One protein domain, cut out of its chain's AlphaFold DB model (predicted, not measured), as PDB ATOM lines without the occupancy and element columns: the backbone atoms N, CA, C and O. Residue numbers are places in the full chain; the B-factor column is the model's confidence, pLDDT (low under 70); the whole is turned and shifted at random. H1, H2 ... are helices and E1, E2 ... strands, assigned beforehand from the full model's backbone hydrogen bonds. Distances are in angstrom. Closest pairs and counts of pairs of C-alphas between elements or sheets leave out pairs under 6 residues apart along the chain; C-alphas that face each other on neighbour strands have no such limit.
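Overview. This is residues 539 to 710 of the 712 residues of an uncharacterized protein of Clostridium sp. AM27-31LB (UniProt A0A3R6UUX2). A small sheet of three strands, E1, E2 and E3, has helix H6 covering one face with H2 next to it, and H1 crosses H2 on the side of these helices away from the sheet. H5 runs side by side with H1, and beyond H5 the short helices H3 and H4 with their loops make the far end of the longest axis. The printed part has 172 residues, with under half of them in named elements, mostly helix: H1 to H6, then E1 to E3, then H7. The sheet, in the order E1, E2, E3, is antiparallel and a meander, each strand the antiparallel neighbour of the one before; with H2 and H6 on one face it makes two layers. The whole is compact, with a radius of gyration of the C-alphas of 16.5 A and spans of 54 by 37 by 29 A.

Arrangement. E1, residues 657 to 662, and E2, residues 676 to 681, form a hairpin, with N 661 and O 677 2.8 A apart. E2 and E3, residues 687 to 690, form another, with N 688 and O 680 2.8 A apart. H6, residues 628 to 638, lies over E1 and E2 at a height over the sheet of 9.0 A; its closest C-alphas to E2 are Val 628 and Val 678, 5.9 A. H2, residues 560 to 574, is also on the sheet and touches H6 at a steep tilt of 38 degrees, opposite ways, closest at the C-alphas of Leu 564 and Val 631, 6.6 A. H1, residues 539 to 553, touches H2 about perpendicular, at 77 degrees, with its residues 549 to 553 alone; the closest C-alphas are Leu 553 and Lys 566, 6.2 A. H5, residues 610 to 617, touches H1 at a shallow tilt of 21 degrees, the same way; the closest C-alphas are Tyr 542 and Val 615, 5.3 A. H4, residues 603 to 606, is close to but not clearly touching H5, and H3, residues 589 to 595, likewise to H4, with the C-alphas of Phe 595 and Phe 603 5.6 A apart. H7, residues 706 to 709, touches no helix and is not on the sheet. In H2, H3, H5 and H6 every O i to N i+4 pair is within hydrogen-bond range, in H1 10 of 11; H4 and H7 are too short for such a pair.

Along the chain. H1 begins at C-alpha 539 (27.927, 9.350, 40.898) and is 21.0 A long; H2 measures 21.3 A and H6 15.1 A. E1 is 17.0 A long, E2 16.3 A and E3 9.8 A. H7 ends at C-alpha 709 (33.203, 33.987, 24.836).

Size, cuts and confidence. The C-alphas of Asp 598 and Ala 684, the two farthest apart, are 54.2 A apart. The printed part has no cut. The links H2 to H3, H6 to E1, E1 to E2 and E3 to H7 are long. The mean pLDDT of the printed part is 82.1, and 34 residues are under 70, among them residues 577 to 582 and 704 to 710.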
ATOM      1  N   GLU A 539      29.250   9.267  41.543       90.50
ATOM      2  CA  GLU A 539      27.927   9.350  40.898       90.50
ATOM      3  C   GLU A 539      26.829   9.741  41.899       90.50
ATOM      4  O   GLU A 539      25.995  10.594  41.612       90.50
ATOM      5  N   ALA A 540      26.853   9.178  43.113       92.19
ATOM      6  CA  ALA A 540      25.886   9.528  44.156       92.19
ATOM      7  C   ALA A 540      26.100  10.962  44.672       92.19
ATOM      8  O   ALA A 540      25.134  11.667  44.967       92.19
ATOM      9  N   LEU A 541      27.360  11.410  44.732       93.44
ATOM     10  CA  LEU A 541      27.716  12.805  44.996       93.44
ATOM     11  C   LEU A 541      27.202  13.736  43.887       93.44
ATOM     12  O   LEU A 541      26.604  14.765  44.196       93.44
ATOM     13  N   TYR A 542      27.397  13.371  42.618       92.94
ATOM     14  CA  TYR A 542      26.916  14.127  41.461       92.94
ATOM     15  C   TYR A 542      25.394  14.283  41.483       92.94
ATOM     16  O   TYR A 542      24.929  15.420  41.490       92.94
ATOM     17  N   THR A 543      24.626  13.198  41.630       94.31
ATOM     18  CA  THR A 543      23.164  13.273  41.804       94.31
ATOM     19  C   THR A 543      22.779  14.183  42.978       94.31
ATOM     20  O   THR A 543      21.950  15.073  42.815       94.31
ATOM     21  N   LYS A 544      23.427  14.039  44.146       94.94
ATOM     22  CA  LYS A 544      23.117  14.850  45.339       94.94
ATOM     23  C   LYS A 544      23.399  16.346  45.144       94.94
ATOM     24  O   LYS A 544      22.624  17.176  45.619       94.94
ATOM     25  N   VAL A 545      24.496  16.707  44.477       94.00
ATOM     26  CA  VAL A 545      24.822  18.111  44.168       94.00
ATOM     27  C   VAL A 545      23.868  18.663  43.114       94.00
ATOM     28  O   VAL A 545      23.396  19.788  43.264       94.00
ATOM     29  N   ARG A 546      23.531  17.862  42.100       94.44
ATOM     30  CA  ARG A 546      22.624  18.226  41.011       94.44
ATOM     31  C   ARG A 546      21.203  18.507  41.517       94.44
ATOM     32  O   ARG A 546      20.722  19.621  41.321       94.44
ATOM     33  N   HIS A 547      20.612  17.610  42.312       95.75
ATOM     34  CA  HIS A 547      19.327  17.847  43.001       95.75
ATOM     35  C   HIS A 547      19.353  19.115  43.868       95.75
ATOM     36  O   HIS A 547      18.459  19.949  43.778       95.75
ATOM     37  N   LYS A 548      20.428  19.348  44.634       95.44
ATOM     38  CA  LYS A 548      20.586  20.576  45.442       95.44
ATOM     39  C   LYS A 548      20.781  21.870  44.637       95.44
ATOM     40  O   LYS A 548      20.723  22.952  45.232       95.44
ATOM     41  N   VAL A 549      21.068  21.787  43.339       94.06
ATOM     42  CA  VAL A 549      21.075  22.927  42.408       94.06
ATOM     43  C   VAL A 549      19.677  23.111  41.807       94.06
ATOM     44  O   VAL A 549      19.168  24.230  41.805       94.06
ATOM     45  N   GLU A 550      19.017  22.028  41.397       95.50
ATOM     46  CA  GLU A 550      17.625  22.015  40.920       95.50
ATOM     47  C   GLU A 550      16.654  22.612  41.955       95.50
ATOM     48  O   GLU A 550      15.951  23.576  41.641       95.50
ATOM     49  N   ASP A 551      16.726  22.163  43.217       95.69
ATOM     50  CA  ASP A 551      15.966  22.671  44.380       95.69
ATOM     51  C   ASP A 551      16.078  24.197  44.589       95.69
ATOM     52  O   ASP A 551      15.246  24.808  45.261       95.69
ATOM     53  N   ARG A 552      17.138  24.832  44.068       95.19
ATOM     54  CA  ARG A 552      17.385  26.284  44.182       95.19
ATOM     55  C   ARG A 552      16.934  27.073  42.959       95.19
ATOM     56  O   ARG A 552      16.806  28.294  43.041       95.19
ATOM     57  N   LEU A 553      16.788  26.404  41.820       95.12
ATOM     58  CA  LEU A 553      16.557  27.020  40.515       95.12
ATOM     59  C   LEU A 553      15.119  26.853  40.024       95.12
ATOM     60  O   LEU A 553      14.670  27.661  39.206       95.12
ATOM     61  N   TRP A 554      14.430  25.811  40.485       97.25
ATOM     62  CA  TRP A 554      13.109  25.411  40.015       97.25
ATOM     63  C   TRP A 554      11.989  25.783  40.990       97.25
ATOM     64  O   TRP A 554      12.191  25.949  42.189       97.25
ATOM     65  N   THR A 555      10.777  25.866  40.448       95.25
ATOM     66  CA  THR A 555       9.514  25.891  41.193       95.25
ATOM     67  C   THR A 555       8.528  24.925  40.531       95.25
ATOM     68  O   THR A 555       8.700  24.556  39.363       95.25
ATOM     69  N   ASP A 556       7.511  24.482  41.275       91.50
ATOM     70  CA  ASP A 556       6.562  23.444  40.834       91.50
ATOM     71  C   ASP A 556       5.789  23.813  39.554       91.50
ATOM     72  O   ASP A 556       5.362  22.933  38.810       91.50
ATOM     73  N   ASP A 557       5.628  25.110  39.281       95.31
ATOM     74  CA  ASP A 557       4.927  25.672  38.125       95.31
ATOM     75  C   ASP A 557       5.790  25.802  36.854       95.31
ATOM     76  O   ASP A 557       5.256  26.112  35.787       95.31
ATOM     77  N   MET A 558       7.104  25.549  36.926       95.94
ATOM     78  CA  MET A 558       7.982  25.636  35.753       95.94
ATOM     79  C   MET A 558       7.779  24.472  34.775       95.94
ATOM     80  O   MET A 558       7.804  23.300  35.156       95.94
ATOM     81  N   THR A 559       7.693  24.796  33.483       93.75
ATOM     82  CA  THR A 559       7.731  23.809  32.392       93.75
ATOM     83  C   THR A 559       9.116  23.171  32.256       93.75
ATOM     84  O   THR A 559      10.120  23.744  32.683       93.75
ATOM     85  N   ASN A 560       9.198  22.014  31.592       93.56
ATOM     86  CA  ASN A 560      10.469  21.330  31.324       93.56
ATOM     87  C   ASN A 560      11.474  22.238  30.595       93.56
ATOM     88  O   ASN A 560      12.632  22.319  31.000       93.56
ATOM     89  N   MET A 561      11.015  23.016  29.607       90.94
ATOM     90  CA  MET A 561      11.831  24.035  28.935       90.94
ATOM     91  C   MET A 561      12.404  25.060  29.925       90.94
ATOM     92  O   MET A 561      13.606  25.309  29.917       90.94
ATOM     93  N   GLN A 562      11.580  25.610  30.824       93.19
ATOM     94  CA  GLN A 562      12.035  26.579  31.830       93.19
ATOM     95  C   GLN A 562      13.024  25.956  32.826       93.19
ATOM     96  O   GLN A 562      14.001  26.605  33.199       93.19
ATOM     97  N   LYS A 563      12.805  24.698  33.224       95.25
ATOM     98  CA  LYS A 563      13.685  23.944  34.128       95.25
ATOM     99  C   LYS A 563      15.060  23.672  33.507       95.25
ATOM    100  O   LYS A 563      16.077  23.958  34.145       95.25
ATOM    101  N   LEU A 564      15.096  23.215  32.254       92.75
ATOM    102  CA  LEU A 564      16.335  23.014  31.491       92.75
ATOM    103  C   LEU A 564      17.056  24.344  31.232       92.75
ATOM    104  O   LEU A 564      18.253  24.444  31.492       92.75
ATOM    105  N   TYR A 565      16.328  25.392  30.831       90.56
ATOM    106  CA  TYR A 565      16.874  26.741  30.640       90.56
ATOM    107  C   TYR A 565      17.521  27.281  31.923       90.56
ATOM    108  O   TYR A 565      18.614  27.846  31.878       90.56
ATOM    109  N   LYS A 566      16.893  27.075  33.088       92.69
ATOM    110  CA  LYS A 566      17.447  27.483  34.387       92.69
ATOM    111  C   LYS A 566      18.764  26.782  34.721       92.69
ATOM    112  O   LYS A 566      19.695  27.458  35.152       92.69
ATOM    113  N   ILE A 567      18.855  25.469  34.505       90.81
ATOM    114  CA  ILE A 567      20.087  24.698  34.737       90.81
ATOM    115  C   ILE A 567      21.186  25.106  33.749       90.81
ATOM    116  O   ILE A 567      22.317  25.350  34.161       90.81
ATOM    117  N   ALA A 568      20.854  25.227  32.463       87.88
ATOM    118  CA  ALA A 568      21.814  25.575  31.421       87.88
ATOM    119  C   ALA A 568      22.443  26.961  31.674       87.88
ATOM    120  O   ALA A 568      23.667  27.080  31.743       87.88
ATOM    121  N   ASN A 569      21.626  27.986  31.956       86.38
ATOM    122  CA  ASN A 569      22.142  29.316  32.297       86.38
ATOM    123  C   ASN A 569      22.914  29.326  33.629       86.38
ATOM    124  O   ASN A 569      23.909  30.031  33.731       86.38
ATOM    125  N   TYR A 570      22.535  28.515  34.626       87.25
ATOM    126  CA  TYR A 570      23.317  28.394  35.864       87.25
ATOM    127  C   TYR A 570      24.739  27.865  35.608       87.25
ATOM    128  O   TYR A 570      25.696  28.387  36.179       87.25
ATOM    129  N   ILE A 571      24.897  26.883  34.714       83.38
ATOM    130  CA  ILE A 571      26.218  26.423  34.259       83.38
ATOM    131  C   ILE A 571      26.940  27.572  33.527       83.38
ATOM    132  O   ILE A 571      28.102  27.848  33.829       83.38
ATOM    133  N   CYS A 572      26.245  28.301  32.644       79.06
ATOM    134  CA  CYS A 572      26.797  29.429  31.876       79.06
ATOM    135  C   CYS A 572      27.314  30.596  32.732       79.06
ATOM    136  O   CYS A 572      28.337  31.196  32.402       79.06
ATOM    137  N   ASP A 573      26.608  30.915  33.817       80.38
ATOM    138  CA  ASP A 573      26.903  32.049  34.699       80.38
ATOM    139  C   ASP A 573      27.939  31.717  35.788       80.38
ATOM    140  O   ASP A 573      28.511  32.631  36.386       80.38
ATOM    141  N   THR A 574      28.175  30.431  36.084       77.62
ATOM    142  CA  THR A 574      29.076  30.009  37.176       77.62
ATOM    143  C   THR A 574      30.395  29.396  36.715       77.62
ATOM    144  O   THR A 574      31.387  29.518  37.436       77.62
ATOM    145  N   THR A 575      30.436  28.732  35.558       76.94
ATOM    146  CA  THR A 575      31.613  27.966  35.115       76.94
ATOM    147  C   THR A 575      32.586  28.762  34.249       76.94
ATOM    148  O   THR A 575      32.248  29.753  33.606       76.94
ATOM    149  N   HIS A 576      33.828  28.288  34.210       73.06
ATOM    150  CA  HIS A 576      34.894  28.820  33.372       73.06
ATOM    151  C   HIS A 576      35.044  27.951  32.115       73.06
ATOM    152  O   HIS A 576      35.300  26.757  32.221       73.06
ATOM    153  N   TYR A 577      34.934  28.513  30.913       69.12
ATOM    154  CA  TYR A 577      35.263  27.757  29.696       69.12
ATOM    155  C   TYR A 577      36.801  27.640  29.538       69.12
ATOM    156  O   TYR A 577      37.506  28.590  29.895       69.12
ATOM    157  N   PRO A 578      37.364  26.532  29.002       63.62
ATOM    158  CA  PRO A 578      38.807  26.306  28.868       63.62
ATOM    159  C   PRO A 578      39.454  27.154  27.759       63.62
ATOM    160  O   PRO A 578      39.975  26.646  26.765       63.62
ATOM    161  N   GLY A 579      39.449  28.474  27.943       60.06
ATOM    162  CA  GLY A 579      40.278  29.408  27.189       60.06
ATOM    163  C   GLY A 579      41.756  29.290  27.577       60.06
ATOM    164  O   GLY A 579      42.104  28.867  28.686       60.06
ATOM    165  N   LYS A 580      42.654  29.691  26.671       50.91
ATOM    166  CA  LYS A 580      44.109  29.690  26.904       50.91
ATOM    167  C   LYS A 580      44.487  30.750  27.951       50.91
ATOM    168  O   LYS A 580      44.821  31.876  27.596       50.91
ATOM    169  N   GLY A 581      44.451  30.364  29.225       64.38
ATOM    170  CA  GLY A 581      44.755  31.232  30.368       64.38
ATOM    171  C   GLY A 581      43.827  31.056  31.573       64.38
ATOM    172  O   GLY A 581      44.148  31.552  32.644       64.38
ATOM    173  N   CYS A 582      42.716  30.317  31.458       69.25
ATOM    174  CA  CYS A 582      41.802  30.087  32.592       69.25
ATOM    175  C   CYS A 582      42.469  29.388  33.799       69.25
ATOM    176  O   CYS A 582      42.069  29.610  34.938       69.25
ATOM    177  N   THR A 583      43.504  28.583  33.543       74.31
ATOM    178  CA  THR A 583      44.343  27.885  34.527       74.31
ATOM    179  C   THR A 583      45.703  28.553  34.751       74.31
ATOM    180  O   THR A 583      46.558  27.976  35.417       74.31
ATOM    181  N   ASP A 584      45.928  29.756  34.217       78.00
ATOM    182  CA  ASP A 584      47.140  30.541  34.460       78.00
ATOM    183  C   ASP A 584      46.912  31.484  35.649       78.00
ATOM    184  O   ASP A 584      45.925  32.222  35.702       78.00
ATOM    185  N   LYS A 585      47.832  31.463  36.619       83.81
ATOM    186  CA  LYS A 585      47.743  32.261  37.846       83.81
ATOM    187  C   LYS A 585      47.707  33.764  37.583       83.81
ATOM    188  O   LYS A 585      47.027  34.481  38.316       83.81
ATOM    189  N   ASP A 586      48.435  34.231  36.574       86.06
ATOM    190  CA  ASP A 586      48.571  35.662  36.291       86.06
ATOM    191  C   ASP A 586      47.381  36.196  35.468       86.06
ATOM    192  O   ASP A 586      47.203  37.408  35.353       86.06
ATOM    193  N   ILE A 587      46.534  35.296  34.946       82.00
ATOM    194  CA  ILE A 587      45.323  35.610  34.172       82.00
ATOM    195  C   ILE A 587      44.055  35.395  35.018       82.00
ATOM    196  O   ILE A 587      43.200  36.278  35.062       82.00
ATOM    197  N   ASN A 588      43.936  34.269  35.732       80.38
ATOM    198  CA  ASN A 588      42.829  33.992  36.656       80.38
ATOM    199  C   ASN A 588      43.339  33.517  38.036       80.38
ATOM    200  O   ASN A 588      43.279  32.325  38.363       80.38
ATOM    201  N   PRO A 589      43.805  34.445  38.896       84.75
ATOM    202  CA  PRO A 589      44.300  34.103  40.227       84.75
ATOM    203  C   PRO A 589      43.208  33.533  41.145       84.75
ATOM    204  O   PRO A 589      43.530  32.792  42.072       84.75
ATOM    205  N   THR A 590      41.928  33.850  40.913       83.25
ATOM    206  CA  THR A 590      40.811  33.322  41.712       83.25
ATOM    207  C   THR A 590      40.652  31.824  41.480       83.25
ATOM    208  O   THR A 590      40.752  31.051  42.432       83.25
ATOM    209  N   PHE A 591      40.504  31.408  40.217       82.94
ATOM    210  CA  PHE A 591      40.426  29.992  39.860       82.94
ATOM    211  C   PHE A 591      41.697  29.243  40.278       82.94
ATOM    212  O   PHE A 591      41.617  28.183  40.900       82.94
ATOM    213  N   TRP A 592      42.877  29.823  40.022       84.31
ATOM    214  CA  TRP A 592      44.144  29.231  40.455       84.31
ATOM    215  C   TRP A 592      44.161  28.942  41.961       84.31
ATOM    216  O   TRP A 592      44.496  27.831  42.372       84.31
ATOM    217  N   ASN A 593      43.813  29.918  42.803       85.75
ATOM    218  CA  ASN A 593      43.879  29.761  44.258       85.75
ATOM    219  C   ASN A 593      42.819  28.788  44.806       85.75
ATOM    220  O   ASN A 593      43.056  28.168  45.842       85.75
ATOM    221  N   ASP A 594      41.684  28.619  44.124       86.06
ATOM    222  CA  ASP A 594      40.644  27.664  44.523       86.06
ATOM    223  C   ASP A 594      40.967  26.205  44.167       86.06
ATOM    224  O   ASP A 594      40.475  25.294  44.841       86.06
ATOM    225  N   PHE A 595      41.788  25.975  43.138       84.25
ATOM    226  CA  PHE A 595      42.031  24.649  42.555       84.25
ATOM    227  C   PHE A 595      43.516  24.215  42.518       84.25
ATOM    228  O   PHE A 595      43.853  23.183  41.922       84.25
ATOM    229  N   SER A 596      44.405  24.951  43.194       82.81
ATOM    230  CA  SER A 596      45.826  24.611  43.385       82.81
ATOM    231  C   SER A 596      46.227  24.530  44.863       82.81
ATOM    232  O   SER A 596      45.535  25.038  45.743       82.81
ATOM    233  N   VAL A 597      47.367  23.888  45.135       80.25
ATOM    234  CA  VAL A 597      48.008  23.789  46.461       80.25
ATOM    235  C   VAL A 597      49.513  23.888  46.278       80.25
ATOM    236  O   VAL A 597      50.041  23.250  45.377       80.25
ATOM    237  N   ASP A 598      50.214  24.661  47.109       80.75
ATOM    238  CA  ASP A 598      51.685  24.789  47.084       80.75
ATOM    239  C   ASP A 598      52.276  25.107  45.685       80.75
ATOM    240  O   ASP A 598      53.412  24.761  45.372       80.75
ATOM    241  N   GLY A 599      51.500  25.775  44.818       76.00
ATOM    242  CA  GLY A 599      51.878  26.071  43.426       76.00
ATOM    243  C   GLY A 599      51.657  24.925  42.423       76.00
ATOM    244  O   GLY A 599      52.075  25.035  41.271       76.00
ATOM    245  N   VAL A 600      51.002  23.841  42.844       75.12
ATOM    246  CA  VAL A 600      50.634  22.670  42.038       75.12
ATOM    247  C   VAL A 600      49.189  22.784  41.556       75.12
ATOM    248  O   VAL A 600      48.264  22.846  42.364       75.12
ATOM    249  N   GLU A 601      48.984  22.733  40.239       75.25
ATOM    250  CA  GLU A 601      47.659  22.646  39.608       75.25
ATOM    251  C   GLU A 601      47.012  21.271  39.873       75.25
ATOM    252  O   GLU A 601      47.116  20.350  39.060       75.25
ATOM    253  N   LEU A 602      46.347  21.100  41.019       71.19
ATOM    254  CA  LEU A 602      45.699  19.829  41.367       71.19
ATOM    255  C   LEU A 602      44.467  19.528  40.497       71.19
ATOM    256  O   LEU A 602      44.162  18.354  40.278       71.19
ATOM    257  N   PHE A 603      43.826  20.565  39.939       69.81
ATOM    258  CA  PHE A 603      42.725  20.438  38.976       69.81
ATOM    259  C   PHE A 603      43.004  19.396  37.885       69.81
ATOM    260  O   PHE A 603      42.221  18.469  37.727       69.81
ATOM    261  N   TYR A 604      44.141  19.479  37.184       64.38
ATOM    262  CA  TYR A 604      44.437  18.610  36.034       64.38
ATOM    263  C   TYR A 604      44.567  17.114  36.368       64.38
ATOM    264  O   TYR A 604      44.573  16.295  35.455       64.38
ATOM    265  N   TYR A 605      44.664  16.737  37.645       64.44
ATOM    266  CA  TYR A 605      44.733  15.334  38.080       64.44
ATOM    267  C   TYR A 605      43.427  14.839  38.700       64.44
ATOM    268  O   TYR A 605      43.158  13.640  38.696       64.44
ATOM    269  N   LEU A 606      42.602  15.761  39.197       69.69
ATOM    270  CA  LEU A 606      41.196  15.502  39.493       69.69
ATOM    271  C   LEU A 606      40.360  15.511  38.196       69.69
ATOM    272  O   LEU A 606      39.343  14.834  38.139       69.69
ATOM    273  N   PHE A 607      40.854  16.139  37.122       64.31
ATOM    274  CA  PHE A 607      40.275  16.083  35.778       64.31
ATOM    275  C   PHE A 607      40.250  14.662  35.188       64.31
ATOM    276  O   PHE A 607      39.331  14.337  34.439       64.31
ATOM    277  N   ASP A 608      41.165  13.779  35.621       69.19
ATOM    278  CA  ASP A 608      41.129  12.325  35.376       69.19
ATOM    279  C   ASP A 608      39.920  11.627  36.081       69.19
ATOM    280  O   ASP A 608      39.884  10.398  36.186       69.19
ATOM    281  N   MET A 609      38.950  12.365  36.640       80.69
ATOM    282  CA  MET A 609      37.753  11.863  37.336       80.69
ATOM    283  C   MET A 609      36.484  12.534  36.754       80.69
ATOM    284  O   MET A 609      35.982  13.506  37.318       80.69
ATOM    285  N   PRO A 610      35.939  12.050  35.618       78.50
ATOM    286  CA  PRO A 610      34.938  12.786  34.830       78.50
ATOM    287  C   PRO A 610      33.649  13.113  35.597       78.50
ATOM    288  O   PRO A 610      33.093  14.197  35.434       78.50
ATOM    289  N   THR A 611      33.195  12.225  36.479       85.75
ATOM    290  CA  THR A 611      32.020  12.467  37.328       85.75
ATOM    291  C   THR A 611      32.266  13.586  38.338       85.75
ATOM    292  O   THR A 611      31.415  14.452  38.518       85.75
ATOM    293  N   LEU A 612      33.458  13.635  38.943       85.94
ATOM    294  CA  LEU A 612      33.850  14.713  39.851       85.94
ATOM    295  C   LEU A 612      33.977  16.058  39.112       85.94
ATOM    296  O   LEU A 612      33.683  17.098  39.700       85.94
ATOM    297  N   ASN A 613      34.335  16.056  37.822       80.75
ATOM    298  CA  ASN A 613      34.300  17.271  37.001       80.75
ATOM    299  C   ASN A 613      32.868  17.804  36.863       80.75
ATOM    300  O   ASN A 613      32.660  18.984  37.112       80.75
ATOM    301  N   ARG A 614      31.868  16.944  36.610       83.25
ATOM    302  CA  ARG A 614      30.449  17.361  36.580       83.25
ATOM    303  C   ARG A 614      29.969  17.948  37.915       83.25
ATOM    304  O   ARG A 614      29.147  18.860  37.928       83.25
ATOM    305  N   VAL A 615      30.498  17.466  39.047       88.25
ATOM    306  CA  VAL A 615      30.260  18.083  40.369       88.25
ATOM    307  C   VAL A 615      30.836  19.505  40.422       88.25
ATOM    308  O   VAL A 615      30.223  20.386  41.018       88.25
ATOM    309  N   MET A 616      31.992  19.748  39.795       84.88
ATOM    310  CA  MET A 616      32.585  21.088  39.702       84.88
ATOM    311  C   MET A 616      31.870  21.985  38.689       84.88
ATOM    312  O   MET A 616      31.719  23.170  38.966       84.88
ATOM    313  N   ASP A 617      31.372  21.459  37.572       81.62
ATOM    314  CA  ASP A 617      30.550  22.215  36.612       81.62
ATOM    315  C   ASP A 617      29.279  22.772  37.283       81.62
ATOM    316  O   ASP A 617      28.836  23.878  36.991       81.62
ATOM    317  N   LEU A 618      28.742  22.055  38.273       86.94
ATOM    318  CA  LEU A 618      27.634  22.507  39.119       86.94
ATOM    319  C   LEU A 618      28.057  23.431  40.281       86.94
ATOM    320  O   LEU A 618      27.208  23.802  41.089       86.94
ATOM    321  N   GLN A 619      29.345  23.770  40.420       86.94
ATOM    322  CA  GLN A 619      29.922  24.538  41.540       86.94
ATOM    323  C   GLN A 619      30.988  25.578  41.100       86.94
ATOM    324  O   GLN A 619      31.729  26.097  41.938       86.94
ATOM    325  N   GLY A 620      31.059  25.911  39.804       77.88
ATOM    326  CA  GLY A 620      31.930  26.961  39.246       77.88
ATOM    327  C   GLY A 620      33.328  26.533  38.765       77.88
ATOM    328  O   GLY A 620      34.246  27.354  38.698       77.88
ATOM    329  N   GLY A 621      33.502  25.251  38.437       79.12
ATOM    330  CA  GLY A 621      34.713  24.673  37.844       79.12
ATOM    331  C   GLY A 621      34.946  25.052  36.376       79.12
ATOM    332  O   GLY A 621      34.464  26.082  35.904       79.12
ATOM    333  N   ILE A 622      35.700  24.213  35.650       76.00
ATOM    334  CA  ILE A 622      35.924  24.374  34.204       76.00
ATOM    335  C   ILE A 622      34.960  23.483  33.414       76.00
ATOM    336  O   ILE A 622      35.194  22.279  33.301       76.00
ATOM    337  N   THR A 623      33.942  24.109  32.817       73.50
ATOM    338  CA  THR A 623      33.001  23.447  31.903       73.50
ATOM    339  C   THR A 623      33.692  23.053  30.602       73.50
ATOM    340  O   THR A 623      34.590  23.739  30.125       73.50
ATOM    341  N   THR A 624      33.258  21.972  29.965       68.94
ATOM    342  CA  THR A 624      33.725  21.582  28.625       68.94
ATOM    343  C   THR A 624      32.533  21.170  27.765       68.94
ATOM    344  O   THR A 624      31.406  21.114  28.246       68.94
ATOM    345  N   CYS A 625      32.751  20.771  26.508       65.38
ATOM    346  CA  CYS A 625      31.686  20.164  25.699       65.38
ATOM    347  C   CYS A 625      31.086  18.875  26.298       65.38
ATOM    348  O   CYS A 625      30.038  18.438  25.838       65.38
ATOM    349  N   VAL A 626      31.674  18.308  27.360       61.97
ATOM    350  CA  VAL A 626      31.074  17.217  28.147       61.97
ATOM    351  C   VAL A 626      29.962  17.714  29.087       61.97
ATOM    352  O   VAL A 626      29.061  16.940  29.406       61.97
ATOM    353  N   ALA A 627      29.952  18.987  29.499       66.88
ATOM    354  CA  ALA A 627      28.964  19.527  30.441       66.88
ATOM    355  C   ALA A 627      27.528  19.533  29.887       66.88
ATOM    356  O   ALA A 627      26.572  19.514  30.659       66.88
ATOM    357  N   VAL A 628      27.347  19.445  28.562       77.31
ATOM    358  CA  VAL A 628      26.017  19.248  27.955       77.31
ATOM    359  C   VAL A 628      25.363  17.948  28.443       77.31
ATOM    360  O   VAL A 628      24.149  17.912  28.627       77.31
ATOM    361  N   SER A 629      26.164  16.925  28.781       81.62
ATOM    362  CA  SER A 629      25.664  15.679  29.382       81.62
ATOM    363  C   SER A 629      25.045  15.877  30.772       81.62
ATOM    364  O   SER A 629      24.294  15.019  31.228       81.62
ATOM    365  N   ILE A 630      25.294  17.008  31.448       88.00
ATOM    366  CA  ILE A 630      24.586  17.367  32.686       88.00
ATOM    367  C   ILE A 630      23.136  17.714  32.359       88.00
ATOM    368  O   ILE A 630      22.229  17.169  32.976       88.00
ATOM    369  N   VAL A 631      22.902  18.547  31.343       89.94
ATOM    370  CA  VAL A 631      21.545  18.934  30.921       89.94
ATOM    371  C   VAL A 631      20.799  17.757  30.274       89.94
ATOM    372  O   VAL A 631      19.590  17.629  30.448       89.94
ATOM    373  N   GLU A 632      21.522  16.843  29.618       91.00
ATOM    374  CA  GLU A 632      21.016  15.525  29.203       91.00
ATOM    375  C   GLU A 632      20.578  14.671  30.406       91.00
ATOM    376  O   GLU A 632      19.458  14.167  30.408       91.00
ATOM    377  N   THR A 633      21.421  14.559  31.448       92.56
ATOM    378  CA  THR A 633      21.093  13.831  32.693       92.56
ATOM    379  C   THR A 633      19.804  14.384  33.302       92.56
ATOM    380  O   THR A 633      18.865  13.634  33.526       92.56
ATOM    381  N   VAL A 634      19.739  15.707  33.498       94.25
ATOM    382  CA  VAL A 634      18.589  16.417  34.087       94.25
ATOM    383  C   VAL A 634      17.299  16.142  33.315       94.25
ATOM    384  O   VAL A 634      16.240  15.930  33.904       94.25
ATOM    385  N   ALA A 635      17.379  16.141  31.985       94.94
ATOM    386  CA  ALA A 635      16.243  15.839  31.133       94.94
ATOM    387  C   ALA A 635      15.778  14.382  31.289       94.94
ATOM    388  O   ALA A 635      14.597  14.145  31.539       94.94
ATOM    389  N   CYS A 636      16.691  13.421  31.147       95.44
ATOM    390  CA  CYS A 636      16.374  11.994  31.108       95.44
ATOM    391  C   CYS A 636      16.013  11.412  32.484       95.44
ATOM    392  O   CYS A 636      15.004  10.717  32.602       95.44
ATOM    393  N   ASP A 637      16.812  11.698  33.513       95.12
ATOM    394  CA  ASP A 637      16.735  11.020  34.813       95.12
ATOM    395  C   ASP A 637      15.748  11.706  35.771       95.12
ATOM    396  O   ASP A 637      15.037  11.030  36.516       95.12
ATOM    397  N   ASP A 638      15.693  13.044  35.761       95.12
ATOM    398  CA  ASP A 638      14.999  13.835  36.791       95.12
ATOM    399  C   ASP A 638      13.697  14.469  36.285       95.12
ATOM    400  O   ASP A 638      12.700  14.514  37.008       95.12
ATOM    401  N   LEU A 639      13.668  14.909  35.021       94.94
ATOM    402  CA  LEU A 639      12.442  15.340  34.334       94.94
ATOM    403  C   LEU A 639      11.724  14.192  33.600       94.94
ATOM    404  O   LEU A 639      10.605  14.390  33.125       94.94
ATOM    405  N   ASN A 640      12.331  12.998  33.521       95.44
ATOM    406  CA  ASN A 640      11.793  11.815  32.831       95.44
ATOM    407  C   ASN A 640      11.394  12.117  31.361       95.44
ATOM    408  O   ASN A 640      10.383  11.624  30.846       95.44
ATOM    409  N   LEU A 641      12.174  12.953  30.671       96.00
ATOM    410  CA  LEU A 641      12.028  13.203  29.237       96.00
ATOM    411  C   LEU A 641      12.614  12.034  28.430       96.00
ATOM    412  O   LEU A 641      13.683  11.527  28.773       96.00
ATOM    413  N   PRO A 642      11.967  11.602  27.335       96.00
ATOM    414  CA  PRO A 642      12.506  10.539  26.501       96.00
ATOM    415  C   PRO A 642      13.740  11.018  25.725       96.00
ATOM    416  O   PRO A 642      13.753  12.112  25.151       96.00
ATOM    417  N   TYR A 643      14.749  10.150  25.643       95.56
ATOM    418  CA  TYR A 643      15.846  10.311  24.695       95.56
ATOM    419  C   TYR A 643      15.352   9.948  23.286       95.56
ATOM    420  O   TYR A 643      14.948   8.811  23.037       95.56
ATOM    421  N   LEU A 644      15.337  10.916  22.372       94.50
ATOM    422  CA  LEU A 644      14.630  10.812  21.091       94.50
ATOM    423  C   LEU A 644      15.464  10.212  19.951       94.50
ATOM    424  O   LEU A 644      14.880   9.811  18.949       94.50
ATOM    425  N   TYR A 645      16.795  10.183  20.041       92.38
ATOM    426  CA  TYR A 645      17.649   9.730  18.935       92.38
ATOM    427  C   TYR A 645      17.953   8.228  19.012       92.38
ATOM    428  O   TYR A 645      18.659   7.770  19.911       92.38
ATOM    429  N   ASP A 646      17.471   7.466  18.031       88.50
ATOM    430  CA  ASP A 646      17.816   6.056  17.852       88.50
ATOM    431  C   ASP A 646      19.014   5.923  16.898       88.50
ATOM    432  O   ASP A 646      18.927   6.155  15.690       88.50
ATOM    433  N   ARG A 647      20.157   5.519  17.464       85.94
ATOM    434  CA  ARG A 647      21.424   5.311  16.749       85.94
ATOM    435  C   ARG A 647      21.421   4.068  15.844       85.94
ATOM    436  O   ARG A 647      22.310   3.935  15.007       85.94
ATOM    437  N   SER A 648      20.476   3.142  16.015       89.44
ATOM    438  CA  SER A 648      20.358   1.934  15.186       89.44
ATOM    439  C   SER A 648      19.648   2.197  13.853       89.44
ATOM    440  O   SER A 648      19.913   1.505  12.870       89.44
ATOM    441  N   THR A 649      18.797   3.226  13.810       90.38
ATOM    442  CA  THR A 649      18.034   3.664  12.630       90.38
ATOM    443  C   THR A 649      18.487   5.016  12.067       90.38
ATOM    444  O   THR A 649      18.104   5.337  10.944       90.38
ATOM    445  N   ASP A 650      19.283   5.785  12.820       85.06
ATOM    446  CA  ASP A 650      19.667   7.181  12.539       85.06
ATOM    447  C   ASP A 650      18.443   8.122  12.454       85.06
ATOM    448  O   ASP A 650      18.303   8.954  11.556       85.06
ATOM    449  N   THR A 651      17.496   7.959  13.389       88.94
ATOM    450  CA  THR A 651      16.228   8.716  13.420       88.94
ATOM    451  C   THR A 651      15.975   9.403  14.756       88.94
ATOM    452  O   THR A 651      16.306   8.865  15.808       88.94
ATOM    453  N   ILE A 652      15.292  10.552  14.724       90.88
ATOM    454  CA  ILE A 652      14.797  11.257  15.915       90.88
ATOM    455  C   ILE A 652      13.285  11.020  16.031       90.88
ATOM    456  O   ILE A 652      12.544  11.333  15.101       90.88
ATOM    457  N   ALA A 653      12.834  10.482  17.163       91.56
ATOM    458  CA  ALA A 653      11.436  10.168  17.447       91.56
ATOM    459  C   ALA A 653      10.554  11.417  17.659       91.56
ATOM    460  O   ALA A 653      11.033  12.508  17.984       91.56
ATOM    461  N   ASP A 654       9.241  11.245  17.492       89.31
ATOM    462  CA  ASP A 654       8.221  12.270  17.744       89.31
ATOM    463  C   ASP A 654       7.889  12.444  19.238       89.31
ATOM    464  O   ASP A 654       8.185  11.582  20.060       89.31
ATOM    465  N   GLY A 655       7.259  13.576  19.581       91.06
ATOM    466  CA  GLY A 655       6.956  13.972  20.964       91.06
ATOM    467  C   GLY A 655       8.024  14.865  21.612       91.06
ATOM    468  O   GLY A 655       9.089  15.083  21.038       91.06
ATOM    469  N   GLU A 656       7.707  15.413  22.787       94.88
ATOM    470  CA  GLU A 656       8.637  16.199  23.615       94.88
ATOM    471  C   GLU A 656       9.783  15.315  24.129       94.88
ATOM    472  O   GLU A 656       9.540  14.172  24.516       94.88
ATOM    473  N   GLY A 657      11.018  15.820  24.144       95.50
ATOM    474  CA  GLY A 657      12.180  15.056  24.610       95.50
ATOM    475  C   GLY A 657      13.526  15.689  24.258       95.50
ATOM    476  O   GLY A 657      13.587  16.826  23.784       95.50
ATOM    477  N   VAL A 658      14.614  14.949  24.478       95.25
ATOM    478  CA  VAL A 658      15.997  15.415  24.251       95.25
ATOM    479  C   VAL A 658      16.819  14.447  23.408       95.25
ATOM    480  O   VAL A 658      16.493  13.269  23.313       95.25
ATOM    481  N   TRP A 659      17.911  14.915  22.807       92.44
ATOM    482  CA  TRP A 659      19.003  14.050  22.350       92.44
ATOM    483  C   TRP A 659      20.335  14.804  22.299       92.44
ATOM    484  O   TRP A 659      20.360  16.030  22.186       92.44
ATOM    485  N   MET A 660      21.450  14.077  22.344       88.00
ATOM    486  CA  MET A 660      22.777  14.636  22.091       88.00
ATOM    487  C   MET A 660      23.074  14.646  20.584       88.00
ATOM    488  O   MET A 660      22.862  13.657  19.882       88.00
ATOM    489  N   ALA A 661      23.590  15.769  20.088       82.25
ATOM    490  CA  ALA A 661      23.956  15.984  18.693       82.25
ATOM    491  C   ALA A 661      25.428  16.409  18.566       82.25
ATOM    492  O   ALA A 661      25.955  17.129  19.418       82.25
ATOM    493  N   VAL A 662      26.100  15.942  17.506       79.44
ATOM    494  CA  VAL A 662      27.570  15.967  17.388       79.44
ATOM    495  C   VAL A 662      28.018  16.524  16.032       79.44
ATOM    496  O   VAL A 662      27.397  16.248  15.005       79.44
ATOM    497  N   GLY A 663      29.103  17.305  16.018       75.31
ATOM    498  CA  GLY A 663      29.706  17.866  14.802       75.31
ATOM    499  C   GLY A 663      28.704  18.681  13.981       75.31
ATOM    500  O   GLY A 663      28.021  19.549  14.522       75.31
ATOM    501  N   SER A 664      28.544  18.353  12.696       75.50
ATOM    502  CA  SER A 664      27.627  19.045  11.775       75.50
ATOM    503  C   SER A 664      26.133  18.929  12.121       75.50
ATOM    504  O   SER A 664      25.325  19.620  11.509       75.50
ATOM    505  N   ALA A 665      25.750  18.053  13.057       76.38
ATOM    506  CA  ALA A 665      24.388  17.974  13.595       76.38
ATOM    507  C   ALA A 665      24.210  18.766  14.907       76.38
ATOM    508  O   ALA A 665      23.084  18.933  15.374       76.38
ATOM    509  N   SER A 666      25.312  19.212  15.520       75.38
ATOM    510  CA  SER A 666      25.309  19.991  16.759       75.38
ATOM    511  C   SER A 666      24.954  21.461  16.518       75.38
ATOM    512  O   SER A 666      24.858  21.923  15.382       75.38
ATOM    513  N   SER A 667      24.838  22.225  17.601       73.25
ATOM    514  CA  SER A 667      24.629  23.675  17.568       73.25
ATOM    515  C   SER A 667      25.755  24.484  16.907       73.25
ATOM    516  O   SER A 667      25.569  25.674  16.675       73.25
ATOM    517  N   ASN A 668      26.906  23.884  16.582       74.19
ATOM    518  CA  ASN A 668      27.996  24.532  15.845       74.19
ATOM    519  C   ASN A 668      28.414  23.664  14.640       74.19
ATOM    520  O   ASN A 668      29.318  22.837  14.778       74.19
ATOM    521  N   PRO A 669      27.750  23.799  13.475       67.00
ATOM    522  CA  PRO A 669      27.995  22.916  12.337       67.00
ATOM    523  C   PRO A 669      29.360  23.087  11.656       67.00
ATOM    524  O   PRO A 669      29.815  22.149  10.995       67.00
ATOM    525  N   SER A 670      30.010  24.250  11.786       68.19
ATOM    526  CA  SER A 670      31.370  24.490  11.274       68.19
ATOM    527  C   SER A 670      32.479  23.992  12.206       68.19
ATOM    528  O   SER A 670      33.609  23.775  11.755       68.19
ATOM    529  N   ALA A 671      32.181  23.751  13.487       62.91
ATOM    530  CA  ALA A 671      33.088  23.025  14.362       62.91
ATOM    531  C   ALA A 671      33.236  21.563  13.904       62.91
ATOM    532  O   ALA A 671      32.301  20.924  13.421       62.91
ATOM    533  N   GLY A 672      34.447  21.017  14.059       62.69
ATOM    534  CA  GLY A 672      34.759  19.650  13.642       62.69
ATOM    535  C   GLY A 672      33.965  18.576  14.399       62.69
ATOM    536  O   GLY A 672      33.198  18.858  15.317       62.69
ATOM    537  N   SER A 673      34.226  17.308  14.065       64.56
ATOM    538  CA  SER A 673      33.540  16.089  14.546       64.56
ATOM    539  C   SER A 673      33.419  15.886  16.068       64.56
ATOM    540  O   SER A 673      32.850  14.890  16.498       64.56
ATOM    541  N   ASN A 674      33.972  16.792  16.876       67.56
ATOM    542  CA  ASN A 674      34.140  16.673  18.321       67.56
ATOM    543  C   ASN A 674      33.386  17.777  19.099       67.56
ATOM    544  O   ASN A 674      33.609  17.931  20.301       67.56
ATOM    545  N   HIS A 675      32.545  18.580  18.435       73.69
ATOM    546  CA  HIS A 675      31.626  19.500  19.109       73.69
ATOM    547  C   HIS A 675      30.340  18.769  19.515       73.69
ATOM    548  O   HIS A 675      29.823  17.973  18.733       73.69
ATOM    549  N   TYR A 676      29.828  19.052  20.714       77.50
ATOM    550  CA  TYR A 676      28.657  18.399  21.305       77.50
ATOM    551  C   TYR A 676      27.648  19.450  21.774       77.50
ATOM    552  O   TYR A 676      28.031  20.486  22.318       77.50
ATOM    553  N   SER A 677      26.363  19.160  21.593       82.38
ATOM    554  CA  SER A 677      25.242  19.951  22.114       82.38
ATOM    555  C   SER A 677      24.067  19.036  22.439       82.38
ATOM    556  O   SER A 677      23.797  18.114  21.666       82.38
ATOM    557  N   VAL A 678      23.319  19.318  23.501       89.12
ATOM    558  CA  VAL A 678      21.991  18.708  23.687       89.12
ATOM    559  C   VAL A 678      20.978  19.513  22.884       89.12
ATOM    560  O   VAL A 678      21.060  20.736  22.826       89.12
ATOM    561  N   ILE A 679      20.018  18.841  22.260       89.81
ATOM    562  CA  ILE A 679      18.855  19.484  21.655       89.81
ATOM    563  C   ILE A 679      17.626  19.027  22.430       89.81
ATOM    564  O   ILE A 679      17.344  17.833  22.505       89.81
ATOM    565  N   TYR A 680      16.899  19.984  22.999       93.06
ATOM    566  CA  TYR A 680      15.566  19.777  23.558       93.06
ATOM    567  C   TYR A 680      14.523  20.133  22.496       93.06
ATOM    568  O   TYR A 680      14.622  21.179  21.851       93.06
ATOM    569  N   LYS A 681      13.524  19.271  22.306       93.25
ATOM    570  CA  LYS A 681      12.367  19.526  21.443       93.25
ATOM    571  C   LYS A 681      11.113  19.569  22.303       93.25
ATOM    572  O   LYS A 681      10.842  18.612  23.025       93.25
ATOM    573  N   ASP A 682      10.363  20.662  22.216       91.75
ATOM    574  CA  ASP A 682       9.129  20.835  22.985       91.75
ATOM    575  C   ASP A 682       7.934  20.069  22.379       91.75
ATOM    576  O   ASP A 682       7.999  19.535  21.266       91.75
ATOM    577  N   ALA A 683       6.810  20.034  23.101       88.88
ATOM    578  CA  ALA A 683       5.568  19.410  22.637       88.88
ATOM    579  C   ALA A 683       4.936  20.061  21.384       88.88
ATOM    580  O   ALA A 683       4.022  19.476  20.799       88.88
ATOM    581  N   ALA A 684       5.391  21.246  20.958       89.38
ATOM    582  CA  ALA A 684       4.976  21.897  19.714       89.38
ATOM    583  C   ALA A 684       5.938  21.610  18.539       89.38
ATOM    584  O   ALA A 684       5.631  21.956  17.398       89.38
ATOM    585  N   GLY A 685       7.071  20.945  18.795       87.94
ATOM    586  CA  GLY A 685       8.094  20.605  17.808       87.94
ATOM    587  C   GLY A 685       9.198  21.654  17.639       87.94
ATOM    588  O   GLY A 685      10.076  21.456  16.793       87.94
ATOM    589  N   ASN A 686       9.196  22.734  18.430       89.88
ATOM    590  CA  ASN A 686      10.281  23.716  18.432       89.88
ATOM    591  C   ASN A 686      11.549  23.073  19.003       89.88
ATOM    592  O   ASN A 686      11.468  22.256  19.921       89.88
ATOM    593  N   LYS A 687      12.718  23.443  18.474       88.62
ATOM    594  CA  LYS A 687      14.015  22.910  18.908       88.62
ATOM    595  C   LYS A 687      14.829  23.993  19.597       88.62
ATOM    596  O   LYS A 687      14.935  25.099  19.081       88.62
ATOM    597  N   TYR A 688      15.441  23.623  20.712       88.56
ATOM    598  CA  TYR A 688      16.321  24.466  21.502       88.56
ATOM    599  C   TYR A 688      17.662  23.757  21.670       88.56
ATOM    600  O   TYR A 688      17.739  22.660  22.229       88.56
ATOM    601  N   PHE A 689      18.709  24.382  21.154       84.69
ATOM    602  CA  PHE A 689      20.090  23.943  21.246       84.69
ATOM    603  C   PHE A 689      20.693  24.393  22.574       84.69
ATOM    604  O   PHE A 689      20.613  25.567  22.920       84.69
ATOM    605  N   ILE A 690      21.320  23.467  23.294       84.12
ATOM    606  CA  ILE A 690      22.037  23.696  24.550       84.12
ATOM    607  C   ILE A 690      23.512  23.391  24.288       84.12
ATOM    608  O   ILE A 690      23.882  22.237  24.034       84.12
ATOM    609  N   ASP A 691      24.345  24.428  24.297       77.12
ATOM    610  CA  ASP A 691      25.763  24.322  23.949       77.12
ATOM    611  C   ASP A 691      26.685  24.019  25.145       77.12
ATOM    612  O   ASP A 691      26.266  23.940  26.299       77.12
ATOM    613  N   ALA A 692      27.976  23.851  24.851       66.75
ATOM    614  CA  ALA A 692      29.035  23.565  25.822       66.75
ATOM    615  C   ALA A 692      29.262  24.660  26.887       66.75
ATOM    616  O   ALA A 692      29.957  24.421  27.874       66.75
ATOM    617  N   GLN A 693      28.712  25.860  26.692       68.12
ATOM    618  CA  GLN A 693      28.707  26.937  27.679       68.12
ATOM    619  C   GLN A 693      27.392  26.977  28.466       68.12
ATOM    620  O   GLN A 693      27.238  27.856  29.302       68.12
ATOM    621  N   GLY A 694      26.433  26.081  28.214       71.31
ATOM    622  CA  GLY A 694      25.102  26.144  28.816       71.31
ATOM    623  C   GLY A 694      24.209  27.236  28.217       71.31
ATOM    624  O   GLY A 694      23.177  27.570  28.800       71.31
ATOM    625  N   ILE A 695      24.555  27.802  27.056       76.75
ATOM    626  CA  ILE A 695      23.647  28.713  26.354       76.75
ATOM    627  C   ILE A 695      22.550  27.865  25.707       76.75
ATOM    628  O   ILE A 695      22.835  27.001  24.878       76.75
ATOM    629  N   MET A 696      21.299  28.121  26.095       84.12
ATOM    630  CA  MET A 696      20.109  27.522  25.494       84.12
ATOM    631  C   MET A 696      19.456  28.523  24.532       84.12
ATOM    632  O   MET A 696      18.917  29.536  24.981       84.12
ATOM    633  N   SER A 697      19.509  28.240  23.227       79.56
ATOM    634  CA  SER A 697      19.013  29.107  22.141       79.56
ATOM    635  C   SER A 697      18.174  28.323  21.124       79.56
ATOM    636  O   SER A 697      18.319  27.108  21.002       79.56
ATOM    637  N   ASP A 698      17.305  28.995  20.372       80.75
ATOM    638  CA  ASP A 698      16.690  28.457  19.147       80.75
ATOM    639  C   ASP A 698      17.595  28.632  17.904       80.75
ATOM    640  O   ASP A 698      17.372  27.991  16.875       80.75
ATOM    641  N   THR A 699      18.660  29.434  18.021       74.12
ATOM    642  CA  THR A 699      19.708  29.640  17.004       74.12
ATOM    643  C   THR A 699      20.910  28.705  17.172       74.12
ATOM    644  O   THR A 699      21.086  28.046  18.200       74.12
ATOM    645  N   SER A 700      21.805  28.698  16.182       69.44
ATOM    646  CA  SER A 700      23.130  28.077  16.288       69.44
ATOM    647  C   SER A 700      24.123  28.917  17.111       69.44
ATOM    648  O   SER A 700      24.000  30.137  17.230       69.44
ATOM    649  N   CYS A 701      25.184  28.268  17.601       69.06
ATOM    650  CA  CYS A 701      26.335  28.888  18.269       69.06
ATOM    651  C   CYS A 701      27.083  29.910  17.410       69.06
ATOM    652  O   CYS A 701      27.779  30.771  17.952       69.06
ATOM    653  N   GLU A 702      26.988  29.779  16.086       69.19
ATOM    654  CA  GLU A 702      27.574  30.706  15.118       69.19
ATOM    655  C   GLU A 702      26.784  32.025  15.092       69.19
ATOM    656  O   GLU A 702      27.373  33.098  14.990       69.19
ATOM    657  N   GLU A 703      25.463  31.950  15.277       72.00
ATOM    658  CA  GLU A 703      24.546  33.094  15.313       72.00
ATOM    659  C   GLU A 703      24.503  33.770  16.694       72.00
ATOM    660  O   GLU A 703      24.485  35.000  16.762       72.00
ATOM    661  N   HIS A 704      24.549  33.007  17.799       67.06
ATOM    662  CA  HIS A 704      24.605  33.570  19.165       67.06
ATOM    663  C   HIS A 704      26.021  33.860  19.690       67.06
ATOM    664  O   HIS A 704      26.183  34.273  20.837       67.06
ATOM    665  N   GLY A 705      27.057  33.691  18.861       64.50
ATOM    666  CA  GLY A 705      28.413  34.174  19.150       64.50
ATOM    667  C   GLY A 705      29.176  33.408  20.239       64.50
ATOM    668  O   GLY A 705      30.082  33.971  20.851       64.50
ATOM    669  N   CYS A 706      28.857  32.129  20.464       62.50
ATOM    670  CA  CYS A 706      29.464  31.272  21.501       62.50
ATOM    671  C   CYS A 706      31.011  31.323  21.502       62.50
ATOM    672  O   CYS A 706      31.645  31.435  22.552       62.50
ATOM    673  N   LEU A 707      31.629  31.323  20.312       57.12
ATOM    674  CA  LEU A 707      33.086  31.379  20.130       57.12
ATOM    675  C   LEU A 707      33.726  32.669  20.680       57.12
ATOM    676  O   LEU A 707      34.874  32.651  21.117       57.12
ATOM    677  N   ASP A 708      32.996  33.782  20.702       56.50
ATOM    678  CA  ASP A 708      33.518  35.087  21.121       56.50
ATOM    679  C   ASP A 708      33.643  35.197  22.660       56.50
ATOM    680  O   ASP A 708      34.404  36.023  23.161       56.50
ATOM    681  N   LYS A 709      32.977  34.292  23.404       52.22
ATOM    682  CA  LYS A 709      33.203  33.987  24.836       52.22
ATOM    683  C   LYS A 709      34.377  33.017  25.089       52.22
ATOM    684  O   LYS A 709      34.774  32.842  26.233       52.22
ATOM    685  N   VAL A 710      34.917  32.350  24.060       51.38
ATOM    686  CA  VAL A 710      36.055  31.402  24.183       51.38
ATOM    687  C   VAL A 710      37.406  32.101  23.971       51.38
ATOM    688  O   VAL A 710      38.449  31.604  24.401       51.38
TER     689      VAL A 710